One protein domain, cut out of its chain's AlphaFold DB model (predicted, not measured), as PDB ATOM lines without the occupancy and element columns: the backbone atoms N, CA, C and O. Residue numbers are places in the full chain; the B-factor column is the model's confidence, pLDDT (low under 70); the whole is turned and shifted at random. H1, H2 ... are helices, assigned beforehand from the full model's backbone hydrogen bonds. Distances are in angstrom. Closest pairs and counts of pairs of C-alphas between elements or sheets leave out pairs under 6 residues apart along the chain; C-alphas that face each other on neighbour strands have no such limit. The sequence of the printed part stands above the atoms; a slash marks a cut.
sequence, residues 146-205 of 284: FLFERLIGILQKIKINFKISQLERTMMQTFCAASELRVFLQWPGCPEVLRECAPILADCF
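This is residues 146 to 205 of the 284 residues of an uncharacterized protein of Laccaria amethystina LaAM-08-1 (UniProt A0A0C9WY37). What shape does the backbone draw? One long helix, H2, makes the spine of an open frame: H1 stands crosswise at the first part of H2, and beyond the far end of H2 the chain turns through a loop and the short helix H3, from which H4 runs back in the opposite direction to H2. Contacts are few, and residues 188 to 193 at the turn stick out. What is it made of, and how large is it? The printed part has 60 residues with four named helices, H1, H2, H3 and H4 in that order, and no named strand; the class is all helix. It is loose, with a radius of gyration of the C-alphas of 13.6 A, and its C-alphas span 39 by 27 by 16 A.

How does the first helix stand to the second? H1, residues 146 to 157, and H2, residues 167 to 186, are close but not clearly touching; their closest C-alphas, those of Leu 155 and Met 171, are 6.6 A apart. Their lines are about perpendicular, at 74 degrees. What comes near the other end of H2? H3, residues 192 to 196, is close to H2 but not clearly touching, and their closest C-alphas are those of Leu 185 and Arg 195, 6.4 A apart. H4, residues 198 to 204, is also close to H2 but not clearly touching, with the closest C-alphas, those of Leu 185 and Ala 198, at 6.9 A; they run opposite ways at a shallow tilt of 19 degrees. Which helices stay away from each other? H1 is apart from H3 and from H4, while H3 and H4 meet only through their link. Do the backbones keep helical spacing? In H1, H2, H3 and H4 every O i to N i+4 pair is within hydrogen-bond range.

Where does H1 run? It begins at C-alpha 146, at (-16.283, 27.086, 29.727), and measures 16.6 A from first to last C-alpha. How long is H2? It measures 28.8 A, from C-alpha 167 to C-alpha 186 at (7.410, 18.314, 30.646). And the last two helices? H3 has 5 residues, and H4 has 7, ending at C-alpha 204, at (-5.228, 7.975, 31.509).

How far does it reach? The two C-alphas farthest apart are those of Ile 164 and Pro 188, at 39.3 A. Is the run broken, and how are the helices joined? The printed part has no cut; the link from H1 to H2 is short, and those from H2 to H3 and from H3 to H4 are tight. Where is confidence low? The mean pLDDT of the printed part is 78.0, and residues 146 to 148 and 203 to 205 are under 70.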
ATOM      1  N   PHE A 146     -16.795  28.333  30.312       67.56
ATOM      2  CA  PHE A 146     -16.283  27.086  29.727       67.56
ATOM      3  C   PHE A 146     -15.037  26.548  30.440       67.56
ATOM      4  O   PHE A 146     -14.827  25.333  30.472       67.56
ATOM      5  N   LEU A 147     -14.243  27.420  31.073       64.50
ATOM      6  CA  LEU A 147     -13.136  26.997  31.931       64.50
ATOM      7  C   LEU A 147     -13.630  26.107  33.085       64.50
ATOM      8  O   LEU A 147     -13.035  25.059  33.354       64.50
ATOM      9  N   PHE A 148     -14.724  26.508  33.733       67.56
ATOM     10  CA  PHE A 148     -15.317  25.780  34.850       67.56
ATOM     11  C   PHE A 148     -16.016  24.508  34.384       67.56
ATOM     12  O   PHE A 148     -15.794  23.461  34.981       67.56
ATOM     13  N   GLU A 149     -16.767  24.551  33.282       74.88
ATOM     14  CA  GLU A 149     -17.389  23.354  32.689       74.88
ATOM     15  C   GLU A 149     -16.352  22.274  32.364       74.88
ATOM     16  O   GLU A 149     -16.541  21.087  32.635       74.88
ATOM     17  N   ARG A 150     -15.191  22.684  31.848       71.19
ATOM     18  CA  ARG A 150     -14.076  21.770  31.599       71.19
ATOM     19  C   ARG A 150     -13.517  21.190  32.893       71.19
ATOM     20  O   ARG A 150     -13.255  19.989  32.945       71.19
ATOM     21  N   LEU A 151     -13.314  22.020  33.918       74.44
ATOM     22  CA  LEU A 151     -12.845  21.549  35.219       74.44
ATOM     23  C   LEU A 151     -13.840  20.549  35.822       74.44
ATOM     24  O   LEU A 151     -13.429  19.474  36.250       74.44
ATOM     25  N   ILE A 152     -15.137  20.850  35.766       77.56
ATOM     26  CA  ILE A 152     -16.216  19.950  36.187       77.56
ATOM     27  C   ILE A 152     -16.127  18.631  35.415       77.56
ATOM     28  O   ILE A 152     -16.113  17.568  36.029       77.56
ATOM     29  N   GLY A 153     -15.980  18.679  34.089       76.38
ATOM     30  CA  GLY A 153     -15.833  17.483  33.261       76.38
ATOM     31  C   GLY A 153     -14.584  16.652  33.588       76.38
ATOM     32  O   GLY A 153     -14.626  15.425  33.511       76.38
ATOM     33  N   ILE A 154     -13.473  17.286  33.979       76.12
ATOM     34  CA  ILE A 154     -12.273  16.585  34.466       76.12
ATOM     35  C   ILE A 154     -12.571  15.911  35.807       76.12
ATOM     36  O   ILE A 154     -12.306  14.718  35.960       76.12
ATOM     37  N   LEU A 155     -13.154  16.646  36.754       78.56
ATOM     38  CA  LEU A 155     -13.474  16.140  38.090       78.56
ATOM     39  C   LEU A 155     -14.481  14.981  38.038       78.56
ATOM     40  O   LEU A 155     -14.310  13.993  38.748       78.56
ATOM     41  N   GLN A 156     -15.471  15.042  37.144       80.25
ATOM     42  CA  GLN A 156     -16.450  13.969  36.918       80.25
ATOM     43  C   GLN A 156     -15.824  12.664  36.402       80.25
ATOM     44  O   GLN A 156     -16.381  11.590  36.623       80.25
ATOM     45  N   LYS A 157     -14.675  12.732  35.718       77.25
ATOM     46  CA  LYS A 157     -13.963  11.550  35.201       77.25
ATOM     47  C   LYS A 157     -13.048  10.898  36.236       77.25
ATOM     48  O   LYS A 157     -12.578   9.782  36.006       77.25
ATOM     49  N   ILE A 158     -12.777  11.565  37.358       81.19
ATOM     50  CA  ILE A 158     -11.962  10.989  38.425       81.19
ATOM     51  C   ILE A 158     -12.725   9.812  39.028       81.19
ATOM     52  O   ILE A 158     -13.868   9.943  39.461       81.19
ATOM     53  N   LYS A 159     -12.085   8.638  39.073       75.25
ATOM     54  CA  LYS A 159     -12.660   7.473  39.748       75.25
ATOM     55  C   LYS A 159     -12.721   7.750  41.246       75.25
ATOM     56  O   LYS A 159     -11.695   7.866  41.910       75.25
ATOM     57  N   ILE A 160     -13.935   7.847  41.764       77.00
ATOM     58  CA  ILE A 160     -14.192   8.121  43.174       77.00
ATOM     59  C   ILE A 160     -14.306   6.824  43.972       77.00
ATOM     60  O   ILE A 160     -14.749   5.794  43.470       77.00
ATOM     61  N   ASN A 161     -13.946   6.879  45.252       74.31
ATOM     62  CA  ASN A 161     -14.039   5.749  46.182       74.31
ATOM     63  C   ASN A 161     -15.456   5.545  46.768       74.31
ATOM     64  O   ASN A 161     -15.610   4.775  47.715       74.31
ATOM     65  N   PHE A 162     -16.471   6.248  46.235       72.69
ATOM     66  CA  PHE A 162     -17.881   6.260  46.667       72.69
ATOM     67  C   PHE A 162     -18.112   6.527  48.168       72.69
ATOM     68  O   PHE A 162     -19.192   6.265  48.696       72.69
ATOM     69  N   LYS A 163     -17.120   7.082  48.872       78.06
ATOM     70  CA  LYS A 163     -17.228   7.465  50.282       78.06
ATOM     71  C   LYS A 163     -17.423   8.969  50.364       78.06
ATOM     72  O   LYS A 163     -16.481   9.725  50.166       78.06
ATOM     73  N   ILE A 164     -18.645   9.390  50.682       70.12
ATOM     74  CA  ILE A 164     -19.075  10.794  50.624       70.12
ATOM     75  C   ILE A 164     -18.202  11.745  51.459       70.12
ATOM     76  O   ILE A 164     -17.983  12.864  51.038       70.12
ATOM     77  N   SER A 165     -17.625  11.292  52.578       79.44
ATOM     78  CA  SER A 165     -16.727  12.100  53.425       79.44
ATOM     79  C   SER A 165     -15.255  12.105  52.986       79.44
ATOM     80  O   SER A 165     -14.413  12.744  53.616       79.44
ATOM     81  N   GLN A 166     -14.914  11.333  51.955       83.25
ATOM     82  CA  GLN A 166     -13.564  11.214  51.394       83.25
ATOM     83  C   GLN A 166     -13.530  11.612  49.915       83.25
ATOM     84  O   GLN A 166     -12.473  11.521  49.283       83.25
ATOM     85  N   LEU A 167     -14.672  12.023  49.367       81.31
ATOM     86  CA  LEU A 167     -14.872  12.295  47.955       81.31
ATOM     87  C   LEU A 167     -14.004  13.469  47.507       81.31
ATOM     88  O   LEU A 167     -13.202  13.326  46.586       81.31
ATOM     89  N   GLU A 168     -14.111  14.587  48.218       84.25
ATOM     90  CA  GLU A 168     -13.408  15.836  47.939       84.25
ATOM     91  C   GLU A 168     -11.900  15.630  48.056       84.25
ATOM     92  O   GLU A 168     -11.143  16.027  47.173       84.25
ATOM     93  N   ARG A 169     -11.459  14.923  49.107       84.62
ATOM     94  CA  ARG A 169     -10.044  14.581  49.307       84.62
ATOM     95  C   ARG A 169      -9.510  13.728  48.158       84.62
ATOM     96  O   ARG A 169      -8.439  14.024  47.643       84.62
ATOM     97  N   THR A 170     -10.245  12.690  47.759       84.69
ATOM     98  CA  THR A 170      -9.820  11.771  46.690       84.69
ATOM     99  C   THR A 170      -9.769  12.487  45.344       84.69
ATOM    100  O   THR A 170      -8.785  12.346  44.618       84.69
ATOM    101  N   MET A 171     -10.790  13.292  45.029       83.12
ATOM    102  CA  MET A 171     -10.810  14.113  43.817       83.12
ATOM    103  C   MET A 171      -9.637  15.090  43.793       83.12
ATOM    104  O   MET A 171      -8.900  15.117  42.810       83.12
ATOM    105  N   MET A 172      -9.420  15.834  44.881       85.25
ATOM    106  CA  MET A 172      -8.353  16.830  44.962       85.25
ATOM    107  C   MET A 172      -6.966  16.191  44.852       85.25
ATOM    108  O   MET A 172      -6.159  16.618  44.033       85.25
ATOM    109  N   GLN A 173      -6.696  15.124  45.610       86.44
ATOM    110  CA  GLN A 173      -5.409  14.422  45.556       86.44
ATOM    111  C   GLN A 173      -5.132  13.841  44.169       86.44
ATOM    112  O   GLN A 173      -4.016  13.954  43.671       86.44
ATOM    113  N   THR A 174      -6.147  13.263  43.523       83.38
ATOM    114  CA  THR A 174      -5.993  12.709  42.172       83.38
ATOM    115  C   THR A 174      -5.757  13.813  41.143       83.38
ATOM    116  O   THR A 174      -4.906  13.663  40.268       83.38
ATOM    117  N   PHE A 175      -6.469  14.938  41.256       83.44
ATOM    118  CA  PHE A 175      -6.291  16.096  40.382       83.44
ATOM    119  C   PHE A 175      -4.890  16.714  40.523       83.44
ATOM    120  O   PHE A 175      -4.230  16.969  39.511       83.44
ATOM    121  N   CYS A 176      -4.414  16.911  41.756       83.44
ATOM    122  CA  CYS A 176      -3.068  17.416  42.033       83.44
ATOM    123  C   CYS A 176      -1.997  16.453  41.514       83.44
ATOM    124  O   CYS A 176      -1.150  16.874  40.733       83.44
ATOM    125  N   ALA A 177      -2.093  15.158  41.831       82.88
ATOM    126  CA  ALA A 177      -1.133  14.157  41.365       82.88
ATOM    127  C   ALA A 177      -1.069  14.078  39.829       82.88
ATOM    128  O   ALA A 177       0.015  14.002  39.253       82.88
ATOM    129  N   ALA A 178      -2.217  14.148  39.145       80.50
ATOM    130  CA  ALA A 178      -2.259  14.189  37.684       80.50
ATOM    131  C   ALA A 178      -1.612  15.465  37.116       80.50
ATOM    132  O   ALA A 178      -0.959  15.413  36.074       80.50
ATOM    133  N   SER A 179      -1.784  16.605  37.788       79.25
ATOM    134  CA  SER A 179      -1.188  17.884  37.384       79.25
ATOM    135  C   SER A 179       0.328  17.890  37.586       79.25
ATOM    136  O   SER A 179       1.064  18.234  36.664       79.25
ATOM    137  N   GLU A 180       0.801  17.433  38.745       81.06
ATOM    138  CA  GLU A 180       2.227  17.295  39.067       81.06
ATOM    139  C   GLU A 180       2.931  16.343  38.102       81.06
ATOM    140  O   GLU A 180       3.979  16.683  37.556       81.06
ATOM    141  N   LEU A 181       2.325  15.187  37.813       79.62
ATOM    142  CA  LEU A 181       2.879  14.219  36.870       79.62
ATOM    143  C   LEU A 181       3.061  14.823  35.472       79.62
ATOM    144  O   LEU A 181       4.047  14.539  34.799       79.62
ATOM    145  N   ARG A 182       2.143  15.686  35.031       75.75
ATOM    146  CA  ARG A 182       2.261  16.367  33.733       75.75
ATOM    147  C   ARG A 182       3.407  17.361  33.706       75.75
ATOM    148  O   ARG A 182       4.173  17.352  32.749       75.75
ATOM    149  N   VAL A 183       3.531  18.182  34.748       78.38
ATOM    150  CA  VAL A 183       4.657  19.117  34.882       78.38
ATOM    151  C   VAL A 183       5.972  18.339  34.906       78.38
ATOM    152  O   VAL A 183       6.916  18.696  34.207       78.38
ATOM    153  N   PHE A 184       6.007  17.219  35.626       78.81
ATOM    154  CA  PHE A 184       7.174  16.350  35.700       78.81
ATOM    155  C   PHE A 184       7.551  15.729  34.344       78.81
ATOM    156  O   PHE A 184       8.731  15.649  34.016       78.81
ATOM    157  N   LEU A 185       6.573  15.328  33.523       76.56
ATOM    158  CA  LEU A 185       6.819  14.822  32.163       76.56
ATOM    159  C   LEU A 185       7.308  15.904  31.191       76.56
ATOM    160  O   LEU A 185       7.974  15.589  30.209       76.56
ATOM    161  N   GLN A 186       6.963  17.167  31.442       75.06
ATOM    162  CA  GLN A 186       7.410  18.314  30.646       75.06
ATOM    163  C   GLN A 186       8.755  18.880  31.124       75.06
ATOM    164  O   GLN A 186       9.344  19.721  30.447       75.06
ATOM    165  N   TRP A 187       9.246  18.434  32.282       80.75
ATOM    166  CA  TRP A 187      10.499  18.906  32.849       80.75
ATOM    167  C   TRP A 187      11.698  18.468  31.983       80.75
ATOM    168  O   TRP A 187      11.798  17.287  31.643       80.75
ATOM    169  N   PRO A 188      12.654  19.364  31.657       77.19
ATOM    170  CA  PRO A 188      13.783  19.047  30.772       77.19
ATOM    171  C   PRO A 188      14.677  17.888  31.237       77.19
ATOM    172  O   PRO A 188      15.342  17.264  30.417       77.19
ATOM    173  N   GLY A 189      14.701  17.594  32.541       84.75
ATOM    174  CA  GLY A 189      15.461  16.486  33.126       84.75
ATOM    175  C   GLY A 189      14.667  15.186  33.304       84.75
ATOM    176  O   GLY A 189      15.128  14.295  34.020       84.75
ATOM    177  N   CYS A 190      13.463  15.076  32.729       80.12
ATOM    178  CA  CYS A 190      12.610  13.902  32.908       80.12
ATOM    179  C   CYS A 190      13.326  12.620  32.427       80.12
ATOM    180  O   CYS A 190      13.809  12.589  31.291       80.12
ATOM    181  N   PRO A 191      13.395  11.552  33.249       87.12
ATOM    182  CA  PRO A 191      13.992  10.285  32.839       87.12
ATOM    183  C   PRO A 191      13.355   9.726  31.562       87.12
ATOM    184  O   PRO A 191      12.131   9.675  31.445       87.12
ATOM    185  N   GLU A 192      14.183   9.224  30.645       81.56
ATOM    186  CA  GLU A 192      13.756   8.725  29.327       81.56
ATOM    187  C   GLU A 192      12.625   7.685  29.415       81.56
ATOM    188  O   GLU A 192      11.633   7.767  28.699       81.56
ATOM    189  N   VAL A 193      12.710   6.779  30.394       84.06
ATOM    190  CA  VAL A 193      11.702   5.736  30.657       84.06
ATOM    191  C   VAL A 193      10.313   6.324  30.944       84.06
ATOM    192  O   VAL A 193       9.292   5.762  30.550       84.06
ATOM    193  N   LEU A 194      10.245   7.466  31.630       78.69
ATOM    194  CA  LEU A 194       8.974   8.123  31.939       78.69
ATOM    195  C   LEU A 194       8.439   8.903  30.737       78.69
ATOM    196  O   LEU A 194       7.224   8.959  30.542       78.69
ATOM    197  N   ARG A 195       9.331   9.414  29.883       78.38
ATOM    198  CA  ARG A 195       8.963  10.017  28.598       78.38
ATOM    199  C   ARG A 195       8.344   8.991  27.647       78.38
ATOM    200  O   ARG A 195       7.343   9.296  27.005       78.38
ATOM    201  N   GLU A 196       8.858   7.762  27.628       82.62
ATOM    202  CA  GLU A 196       8.258   6.643  26.882       82.62
ATOM    203  C   GLU A 196       6.840   6.302  27.371       82.62
ATOM    204  O   GLU A 196       5.984   5.901  26.584       82.62
ATOM    205  N   CYS A 197       6.557   6.517  28.659       80.19
ATOM    206  CA  CYS A 197       5.237   6.295  29.253       80.19
ATOM    207  C   CYS A 197       4.257   7.463  29.035       80.19
ATOM    208  O   CYS A 197       3.061   7.312  29.301       80.19
ATOM    209  N   ALA A 198       4.722   8.619  28.547       76.50
ATOM    210  CA  ALA A 198       3.898   9.814  28.363       76.50
ATOM    211  C   ALA A 198       2.619   9.589  27.525       76.50
ATOM    212  O   ALA A 198       1.576  10.107  27.929       76.50
ATOM    213  N   PRO A 199       2.619   8.798  26.428       78.25
ATOM    214  CA  PRO A 199       1.402   8.529  25.656       78.25
ATOM    215  C   PRO A 199       0.348   7.765  26.468       78.25
ATOM    216  O   PRO A 199      -0.832   8.097  26.432       78.25
ATOM    217  N   ILE A 200       0.784   6.785  27.265       78.75
ATOM    218  CA  ILE A 200      -0.093   5.973  28.123       78.75
ATOM    219  C   ILE A 200      -0.692   6.845  29.234       78.75
ATOM    220  O   ILE A 200      -1.871   6.741  29.570       78.75
ATOM    221  N   LEU A 201       0.121   7.734  29.804       73.06
ATOM    222  CA  LEU A 201      -0.314   8.664  30.843       73.06
ATOM    223  C   LEU A 201      -1.254   9.748  30.296       73.06
ATOM    224  O   LEU A 201      -2.179  10.160  30.998       73.06
ATOM    225  N   ALA A 202      -1.067  10.173  29.045       70.25
ATOM    226  CA  ALA A 202      -1.984  11.080  28.362       70.25
ATOM    227  C   ALA A 202      -3.370  10.441  28.154       70.25
ATOM    228  O   ALA A 202      -4.378  11.114  28.370       70.25
ATOM    229  N   ASP A 203      -3.427   9.145  27.838       69.75
ATOM    230  CA  ASP A 203      -4.681   8.385  27.718       69.75
ATOM    231  C   ASP A 203      -5.399   8.188  29.060       69.75
ATOM    232  O   ASP A 203      -6.630   8.208  29.122       69.75
ATOM    233  N   CYS A 204      -4.653   8.043  30.160       66.12
ATOM    234  CA  CYS A 204      -5.228   7.975  31.509       66.12
ATOM    235  C   CYS A 204      -5.879   9.299  31.941       66.12
ATOM    236  O   CYS A 204      -6.813   9.297  32.747       66.12
ATOM    237  N   PHE A 205      -5.403  10.425  31.404       63.59
ATOM    238  CA  PHE A 205      -5.901  11.759  31.721       63.59
ATOM    239  C   PHE A 205      -6.084  12.592  30.442       63.59
ATOM    240  O   PHE A 205      -5.337  13.554  30.230       63.59
TER     241      PHE A 205